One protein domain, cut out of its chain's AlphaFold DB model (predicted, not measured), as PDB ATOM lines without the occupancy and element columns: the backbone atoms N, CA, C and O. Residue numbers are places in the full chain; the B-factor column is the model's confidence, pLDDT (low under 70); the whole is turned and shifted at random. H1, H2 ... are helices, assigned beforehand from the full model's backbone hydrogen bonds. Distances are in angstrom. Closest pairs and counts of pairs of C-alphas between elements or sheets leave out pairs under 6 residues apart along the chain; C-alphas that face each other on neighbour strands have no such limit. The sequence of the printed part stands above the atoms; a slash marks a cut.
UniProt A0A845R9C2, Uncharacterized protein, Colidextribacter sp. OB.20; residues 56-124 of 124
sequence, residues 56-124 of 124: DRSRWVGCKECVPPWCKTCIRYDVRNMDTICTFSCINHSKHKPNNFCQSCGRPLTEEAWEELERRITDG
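What this domain is: This is residues 56 to 124 of the 124 residues of an uncharacterized protein of Colidextribacter sp. OB.20 (UniProt A0A845R9C2). The model has little regular structure: a loose rod made mostly of loop, with helix H2 along one end and the short helix H1 toward the other. Residues 56 to 71 lead to H1, residues 77 to 110 run back to H2, and residues 119 to 124 stick out. The printed part has 69 residues with two named helices, H1 then H2, and no named strand; the class is all helix, with 17 residues in named elements. It is loose, with a radius of gyration of the C-alphas of 13.8 A, and spans 43 by 21 by 20 A.

How they stand to each other: H2, residues 111 to 122, and H1, residues 72 to 76, are apart. In both, every O i to N i+4 pair is within hydrogen-bond range.

Where its parts are: H2 is 16.2 A long, from C-alpha 111 at (208.406, 143.756, 114.614) to C-alpha 122 at (199.842, 157.548, 114.188). H1 is 6.1 A long and begins at C-alpha 72 at (223.421, 138.927, 129.643).

The domain as a whole: The C-alphas farthest apart, those of Ile 91 and Gly 124, are 43.0 A apart. The printed part has no cut, and the 34-residue link from H1 to H2 is long. Confidence is low, with pLDDT under 70, at residues 67 to 98 and 123 to 124.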
ATOM      1  N   ASP A  56     209.795 156.793 110.274       85.94
ATOM      2  CA  ASP A  56     210.967 156.419 109.490       85.94
ATOM      3  C   ASP A  56     211.884 155.523 110.334       85.94
ATOM      4  O   ASP A  56     212.771 156.000 111.050       85.94
ATOM      5  N   ARG A  57     211.662 154.203 110.254       88.25
ATOM      6  CA  ARG A  57     212.451 153.197 110.989       88.25
ATOM      7  C   ARG A  57     213.955 153.304 110.706       88.25
ATOM      8  O   ARG A  57     214.754 152.958 111.575       88.25
ATOM      9  N   SER A  58     214.358 153.815 109.535       85.44
ATOM     10  CA  SER A  58     215.771 153.927 109.142       85.44
ATOM     11  C   SER A  58     216.566 154.901 110.023       85.44
ATOM     12  O   SER A  58     217.778 154.747 110.180       85.44
ATOM     13  N   ARG A  59     215.886 155.851 110.678       83.94
ATOM     14  CA  ARG A  59     216.509 156.796 111.618       83.94
ATOM     15  C   ARG A  59     216.946 156.148 112.928       83.94
ATOM     16  O   ARG A  59     217.823 156.675 113.609       83.94
ATOM     17  N   TRP A  60     216.397 154.987 113.269       85.94
ATOM     18  CA  TRP A  60     216.843 154.180 114.403       85.94
ATOM     19  C   TRP A  60     217.815 153.105 113.931       85.94
ATOM     20  O   TRP A  60     217.514 151.908 113.924       85.94
ATOM     21  N   VAL A  61     219.030 153.545 113.601       84.62
ATOM     22  CA  VAL A  61     220.164 152.663 113.271       84.62
ATOM     23  C   VAL A  61     220.445 151.672 114.413       84.62
ATOM     24  O   VAL A  61     220.828 150.531 114.177       84.62
ATOM     25  N   GLY A  62     220.160 152.081 115.655       85.31
ATOM     26  CA  GLY A  62     220.407 151.292 116.858       85.31
ATOM     27  C   GLY A  62     221.808 151.498 117.419       85.31
ATOM     28  O   GLY A  62     222.694 152.047 116.771       85.31
ATOM     29  N   CYS A  63     221.993 151.089 118.672       84.81
ATOM     30  CA  CYS A  63     223.286 151.097 119.348       84.81
ATOM     31  C   CYS A  63     223.903 149.690 119.355       84.81
ATOM     32  O   CYS A  63     223.263 148.715 118.970       84.81
ATOM     33  N   LYS A  64     225.136 149.567 119.855       80.25
ATOM     34  CA  LYS A  64     225.834 148.271 119.973       80.25
ATOM     35  C   LYS A  64     225.111 147.276 120.895       80.25
ATOM     36  O   LYS A  64     225.275 146.073 120.737       80.25
ATOM     37  N   GLU A  65     224.273 147.788 121.795       74.06
ATOM     38  CA  GLU A  65     223.430 147.016 122.715       74.06
ATOM     39  C   GLU A  65     222.049 146.681 122.123       74.06
ATOM     40  O   GLU A  65     221.206 146.096 122.804       74.06
ATOM     41  N   CYS A  66     221.772 147.049 120.864       78.81
ATOM     42  CA  CYS A  66     220.604 146.570 120.117       78.81
ATOM     43  C   CYS A  66     220.828 145.134 119.652       78.81
ATOM     44  O   CYS A  66     220.786 144.823 118.463       78.81
ATOM     45  N   VAL A  67     221.099 144.261 120.609       67.12
ATOM     46  CA  VAL A  67     221.133 142.831 120.376       67.12
ATOM     47  C   VAL A  67     219.693 142.308 120.380       67.12
ATOM     48  O   VAL A  67     218.844 142.874 121.079       67.12
ATOM     49  N   PRO A  68     219.397 141.228 119.633       63.25
ATOM     50  CA  PRO A  68     218.171 140.465 119.843       63.25
ATOM     51  C   PRO A  68     218.068 140.089 121.323       63.25
ATOM     52  O   PRO A  68     219.050 140.218 122.059       63.25
ATOM     53  N   PRO A  69     216.909 139.660 121.817       61.66
ATOM     54  CA  PRO A  69     216.664 139.734 123.240       61.66
ATOM     55  C   PRO A  69     217.245 138.511 123.979       61.66
ATOM     56  O   PRO A  69     216.563 137.601 124.446       61.66
ATOM     57  N   TRP A  70     218.571 138.518 124.043       63.50
ATOM     58  CA  TRP A  70     219.459 137.582 124.696       63.50
ATOM     59  C   TRP A  70     219.640 137.994 126.151       63.50
ATOM     60  O   TRP A  70     219.788 139.176 126.471       63.50
ATOM     61  N   CYS A  71     219.718 137.019 127.055       66.56
ATOM     62  CA  CYS A  71     220.118 137.330 128.417       66.56
ATOM     63  C   CYS A  71     221.609 137.722 128.454       66.56
ATOM     64  O   CYS A  71     222.412 137.275 127.630       66.56
ATOM     65  N   LYS A  72     222.014 138.512 129.458       68.06
ATOM     66  CA  LYS A  72     223.421 138.927 129.643       68.06
ATOM     67  C   LYS A  72     224.396 137.745 129.692       68.06
ATOM     68  O   LYS A  72     225.546 137.885 129.293       68.06
ATOM     69  N   THR A  73     223.937 136.582 130.155       69.94
ATOM     70  CA  THR A  73     224.719 135.340 130.174       69.94
ATOM     71  C   THR A  73     225.018 134.845 128.758       69.94
ATOM     72  O   THR A  73     226.176 134.573 128.460       69.94
ATOM     73  N   CYS A  74     224.024 134.796 127.863       69.56
ATOM     74  CA  CYS A  74     224.242 134.408 126.465       69.56
ATOM     75  C   CYS A  74     225.187 135.361 125.737       69.56
ATOM     76  O   CYS A  74     226.059 134.913 125.000       69.56
ATOM     77  N   ILE A  75     225.043 136.666 125.990       68.75
ATOM     78  CA  ILE A  75     225.927 137.694 125.428       68.75
ATOM     79  C   ILE A  75     227.368 137.467 125.905       68.75
ATOM     80  O   ILE A  75     228.293 137.474 125.099       68.75
ATOM     81  N   ARG A  76     227.563 137.221 127.208       69.06
ATOM     82  CA  ARG A  76     228.887 137.025 127.821       69.06
ATOM     83  C   ARG A  76     229.623 135.788 127.302       69.06
ATOM     84  O   ARG A  76     230.842 135.836 127.192       69.06
ATOM     85  N   TYR A  77     228.905 134.700 127.037       69.38
ATOM     86  CA  TYR A  77     229.488 133.430 126.583       69.38
ATOM     87  C   TYR A  77     229.425 133.232 125.064       69.38
ATOM     88  O   TYR A  77     229.722 132.145 124.584       69.38
ATOM     89  N   ASP A  78     229.033 134.267 124.319       66.75
ATOM     90  CA  ASP A  78     228.950 134.286 122.855       66.75
ATOM     91  C   ASP A  78     228.121 133.153 122.224       66.75
ATOM     92  O   ASP A  78     228.290 132.782 121.065       66.75
ATOM     93  N   VAL A  79     227.157 132.623 122.975       63.44
ATOM     94  CA  VAL A  79     226.217 131.593 122.513       63.44
ATOM     95  C   VAL A  79     225.071 132.247 121.733       63.44
ATOM     96  O   VAL A  79     223.923 132.283 122.173       63.44
ATOM     97  N   ARG A  80     225.405 132.831 120.578       59.38
ATOM     98  CA  ARG A  80     224.476 133.528 119.673       59.38
ATOM     99  C   ARG A  80     223.962 132.578 118.592       59.38
ATOM    100  O   ARG A  80     224.362 132.681 117.436       59.38
ATOM    101  N   ASN A  81     223.090 131.636 118.937       57.41
ATOM    102  CA  ASN A  81     222.409 130.863 117.897       57.41
ATOM    103  C   ASN A  81     221.267 131.708 117.306       57.41
ATOM    104  O   ASN A  81     220.213 131.808 117.919       57.41
ATOM    105  N   MET A  82     221.468 132.341 116.146       53.00
ATOM    106  CA  MET A  82     220.494 133.283 115.560       53.00
ATOM    107  C   MET A  82     219.052 132.751 115.482       53.00
ATOM    108  O   MET A  82     218.124 133.550 115.569       53.00
ATOM    109  N   ASP A  83     218.864 131.430 115.427       53.16
ATOM    110  CA  ASP A  83     217.555 130.793 115.268       53.16
ATOM    111  C   ASP A  83     216.852 130.438 116.594       53.16
ATOM    112  O   ASP A  83     215.756 129.879 116.585       53.16
ATOM    113  N   THR A  84     217.455 130.715 117.761       54.38
ATOM    114  CA  THR A  84     216.901 130.268 119.056       54.38
ATOM    115  C   THR A  84     217.021 131.290 120.195       54.38
ATOM    116  O   THR A  84     218.091 131.523 120.750       54.38
ATOM    117  N   ILE A  85     215.881 131.842 120.628       56.31
ATOM    118  CA  ILE A  85     215.714 132.646 121.860       56.31
ATOM    119  C   ILE A  85     216.195 131.832 123.085       56.31
ATOM    120  O   ILE A  85     215.575 130.809 123.322       56.31
ATOM    121  N   CYS A  86     217.238 132.257 123.847       57.22
ATOM    122  CA  CYS A  86     217.879 131.565 125.024       57.22
ATOM    123  C   CYS A  86     217.264 130.181 125.336       57.22
ATOM    124  O   CYS A  86     216.549 130.005 126.320       57.22
ATOM    125  N   THR A  87     217.512 129.198 124.461       52.28
ATOM    126  CA  THR A  87     217.005 127.820 124.600       52.28
ATOM    127  C   THR A  87     218.040 126.895 125.224       52.28
ATOM    128  O   THR A  87     217.684 125.858 125.778       52.28
ATOM    129  N   PHE A  88     219.322 127.269 125.179       50.19
ATOM    130  CA  PHE A  88     220.410 126.490 125.754       50.19
ATOM    131  C   PHE A  88     220.769 126.999 127.142       50.19
ATOM    132  O   PHE A  88     221.054 128.181 127.300       50.19
ATOM    133  N   SER A  89     220.733 126.084 128.117       53.72
ATOM    134  CA  SER A  89     221.096 126.190 129.538       53.72
ATOM    135  C   SER A  89     221.888 127.444 129.951       53.72
ATOM    136  O   SER A  89     223.063 127.383 130.320       53.72
ATOM    137  N   CYS A  90     221.224 128.598 129.937       56.09
ATOM    138  CA  CYS A  90     221.693 129.821 130.565       56.09
ATOM    139  C   CYS A  90     221.965 129.451 132.049       56.09
ATOM    140  O   CYS A  90     221.115 128.790 132.648       56.09
ATOM    141  N   ILE A  91     223.132 129.782 132.637       51.59
ATOM    142  CA  ILE A  91     223.448 129.438 134.048       51.59
ATOM    143  C   ILE A  91     222.238 129.817 134.927       51.59
ATOM    144  O   ILE A  91     221.810 130.972 134.904       51.59
ATOM    145  N   ASN A  92     221.671 128.840 135.648       53.91
ATOM    146  CA  ASN A  92     220.427 128.925 136.439       53.91
ATOM    147  C   ASN A  92     219.098 129.079 135.667       53.91
ATOM    148  O   ASN A  92     218.144 129.620 136.227       53.91
ATOM    149  N   HIS A  93     218.999 128.613 134.418       56.19
ATOM    150  CA  HIS A  93     217.784 128.713 133.594       56.19
ATOM    151  C   HIS A  93     217.192 130.119 133.647       56.19
ATOM    152  O   HIS A  93     216.044 130.285 134.066       56.19
ATOM    153  N   SER A  94     218.004 131.137 133.324       54.28
ATOM    154  CA  SER A  94     217.587 132.533 133.452       54.28
ATOM    155  C   SER A  94     216.171 132.672 132.896       54.28
ATOM    156  O   SER A  94     215.981 132.494 131.694       54.28
ATOM    157  N   LYS A  95     215.181 132.959 133.756       58.97
ATOM    158  CA  LYS A  95     213.783 133.236 133.370       58.97
ATOM    159  C   LYS A  95     213.695 134.588 132.656       58.97
ATOM    160  O   LYS A  95     212.826 135.410 132.939       58.97
ATOM    161  N   HIS A  96     214.690 134.873 131.824       62.53
ATOM    162  CA  HIS A  96     214.892 136.131 131.165       62.53
ATOM    163  C   HIS A  96     213.759 136.294 130.175       62.53
ATOM    164  O   HIS A  96     213.655 135.548 129.204       62.53
ATOM    165  N   LYS A  97     212.891 137.257 130.466       63.31
ATOM    166  CA  LYS A  97     211.906 137.688 129.498       63.31
ATOM    167  C   LYS A  97     212.607 138.654 128.548       63.31
ATOM    168  O   LYS A  97     213.106 139.676 129.030       63.31
ATOM    169  N   PRO A  98     212.688 138.320 127.253       66.25
ATOM    170  CA  PRO A  98     213.235 139.220 126.259       66.25
ATOM    171  C   PRO A  98     212.538 140.587 126.340       66.25
ATOM    172  O   PRO A  98     211.313 140.640 126.430       66.25
ATOM    173  N   ASN A  99     213.298 141.688 126.361       74.94
ATOM    174  CA  ASN A  99     212.695 143.019 126.266       74.94
ATOM    175  C   ASN A  99     212.420 143.345 124.797       74.94
ATOM    176  O   ASN A  99     213.277 143.125 123.945       74.94
ATOM    177  N   ASN A 100     211.258 143.930 124.518       84.38
ATOM    178  CA  ASN A 100     210.850 144.297 123.162       84.38
ATOM    179  C   ASN A 100     211.557 145.567 122.658       84.38
ATOM    180  O   ASN A 100     211.539 145.860 121.466       84.38
ATOM    181  N   PHE A 101     212.212 146.305 123.558       86.12
ATOM    182  CA  PHE A 101     212.962 147.523 123.262       86.12
ATOM    183  C   PHE A 101     214.370 147.459 123.862       86.12
ATOM    184  O   PHE A 101     214.598 146.887 124.935       86.12
ATOM    185  N   CYS A 102     215.328 148.095 123.194       84.00
ATOM    186  CA  CYS A 102     216.686 148.248 123.693       84.00
ATOM    187  C   CYS A 102     216.681 149.100 124.966       84.00
ATOM    188  O   CYS A 102     216.235 150.243 124.954       84.00
ATOM    189  N   GLN A 103     217.241 148.580 126.055       81.19
ATOM    190  CA  GLN A 103     217.304 149.310 127.327       81.19
ATOM    191  C   GLN A 103     218.264 150.505 127.292       81.19
ATOM    192  O   GLN A 103     218.153 151.396 128.125       81.19
ATOM    193  N   SER A 104     219.208 150.521 126.348       83.25
ATOM    194  CA  SER A 104     220.192 151.599 126.230       83.25
ATOM    195  C   SER A 104     219.692 152.761 125.373       83.25
ATOM    196  O   SER A 104     219.846 153.909 125.770       83.25
ATOM    197  N   CYS A 105     219.091 152.482 124.212       86.81
ATOM    198  CA  CYS A 105     218.701 153.527 123.254       86.81
ATOM    199  C   CYS A 105     217.204 153.553 122.908       86.81
ATOM    200  O   CYS A 105     216.788 154.346 122.070       86.81
ATOM    201  N   GLY A 106     216.394 152.666 123.492       87.12
ATOM    202  CA  GLY A 106     214.947 152.612 123.266       87.12
ATOM    203  C   GLY A 106     214.514 152.046 121.911       87.12
ATOM    204  O   GLY A 106     213.317 151.919 121.676       87.12
ATOM    205  N   ARG A 107     215.447 151.676 121.020       89.69
ATOM    206  CA  ARG A 107     215.110 151.105 119.707       89.69
ATOM    207  C   ARG A 107     214.271 149.824 119.860       89.69
ATOM    208  O   ARG A 107     214.717 148.929 120.583       89.69
ATOM    209  N   PRO A 108     213.131 149.693 119.159       90.38
ATOM    210  CA  PRO A 108     212.382 148.441 119.100       90.38
ATOM    211  C   PRO A 108     213.243 147.290 118.554       90.38
ATOM    212  O   PRO A 108     214.004 147.459 117.599       90.38
ATOM    213  N   LEU A 109     213.160 146.129 119.200       85.75
ATOM    214  CA  LEU A 109     213.963 144.939 118.891       85.75
ATOM    215  C   LEU A 109     213.171 143.854 118.153       85.75
ATOM    216  O   LEU A 109     213.784 142.931 117.626       85.75
ATOM    217  N   THR A 110     211.843 143.964 118.114       85.19
ATOM    218  CA  THR A 110     210.946 143.038 117.406       85.19
ATOM    219  C   THR A 110     209.986 143.810 116.500       85.19
ATOM    220  O   THR A 110     209.798 145.017 116.679       85.19
ATOM    221  N   GLU A 111     209.379 143.133 115.523       88.00
ATOM    222  CA  GLU A 111     208.406 143.756 114.614       88.00
ATOM    223  C   GLU A 111     207.138 144.195 115.353       88.00
ATOM    224  O   GLU A 111     206.652 145.299 115.128       88.00
ATOM    225  N   GLU A 112     206.670 143.422 116.334       88.38
ATOM    226  CA  GLU A 112     205.505 143.786 117.150       88.38
ATOM    227  C   GLU A 112     205.764 145.069 117.951       88.38
ATOM    228  O   GLU A 112     204.873 145.892 118.160       88.38
ATOM    229  N   ALA A 113     207.009 145.264 118.396       89.31
ATOM    230  CA  ALA A 113     207.429 146.471 119.093       89.31
ATOM    231  C   ALA A 113     207.472 147.691 118.158       89.31
ATOM    232  O   ALA A 113     207.133 148.800 118.578       89.31
ATOM    233  N   TRP A 114     207.872 147.490 116.896       91.19
ATOM    234  CA  TRP A 114     207.805 148.517 115.857       91.19
ATOM    235  C   TRP A 114     206.364 148.911 115.543       91.19
ATOM    236  O   TRP A 114     206.057 150.100 115.520       91.19
ATOM    237  N   GLU A 115     205.482 147.933 115.355       91.56
ATOM    238  CA  GLU A 115     204.066 148.161 115.064       91.56
ATOM    239  C   GLU A 115     203.346 148.876 116.212       91.56
ATOM    240  O   GLU A 115     202.572 149.803 115.979       91.56
ATOM    241  N   GLU A 116     203.613 148.490 117.463       91.12
ATOM    242  CA  GLU A 116     203.066 149.171 118.643       91.12
ATOM    243  C   GLU A 116     203.510 150.639 118.702       91.12
ATOM    244  O   GLU A 116     202.697 151.525 118.976       91.12
ATOM    245  N   LEU A 117     204.790 150.913 118.430       89.44
ATOM    246  CA  LEU A 117     205.318 152.276 118.407       89.44
ATOM    247  C   LEU A 117     204.698 153.101 117.271       89.44
ATOM    248  O   LEU A 117     204.271 154.232 117.495       89.44
ATOM    249  N   GLU A 118     204.613 152.535 116.067       90.19
ATOM    250  CA  GLU A 118     203.996 153.178 114.903       90.19
ATOM    251  C   GLU A 118     202.517 153.493 115.140       90.19
ATOM    252  O   GLU A 118     202.069 154.589 114.798       90.19
ATOM    253  N   ARG A 119     201.777 152.584 115.787       88.38
ATOM    254  CA  ARG A 119     200.377 152.804 116.165       88.38
ATOM    255  C   ARG A 119     200.234 154.004 117.098       88.38
ATOM    256  O   ARG A 119     199.471 154.915 116.805       88.38
ATOM    257  N   ARG A 120     201.035 154.064 118.167       86.12
ATOM    258  CA  ARG A 120     200.999 155.179 119.135       86.12
ATOM    259  C   ARG A 120     201.323 156.534 118.514       86.12
ATOM    260  O   ARG A 120     200.775 157.537 118.949       86.12
ATOM    261  N   ILE A 121     202.227 156.569 117.537       82.56
ATOM    262  CA  ILE A 121     202.611 157.809 116.845       82.56
ATOM    263  C   ILE A 121     201.539 158.231 115.833       82.56
ATOM    264  O   ILE A 121     201.326 159.422 115.623       82.56
ATOM    265  N   THR A 122     200.859 157.268 115.212       76.00
ATOM    266  CA  THR A 122     199.842 157.548 114.188       76.00
ATOM    267  C   THR A 122     198.495 157.957 114.798       76.00
ATOM    268  O   THR A 122     197.822 158.825 114.232       76.00
ATOM    269  N   ASP A 123     198.142 157.369 115.947       69.31
ATOM    270  CA  ASP A 123     196.885 157.597 116.680       69.31
ATOM    271  C   ASP A 123     196.933 158.808 117.637       69.31
ATOM    272  O   ASP A 123     195.921 159.137 118.259       69.31
ATOM    273  N   GLY A 124     198.099 159.453 117.768       55.22
ATOM    274  CA  GLY A 124     198.302 160.682 118.544       55.22
ATOM    275  C   GLY A 124     197.906 161.969 117.825       55.22
ATOM    276  O   GLY A 124     197.796 161.982 116.570       55.22
TER     277      GLY A 124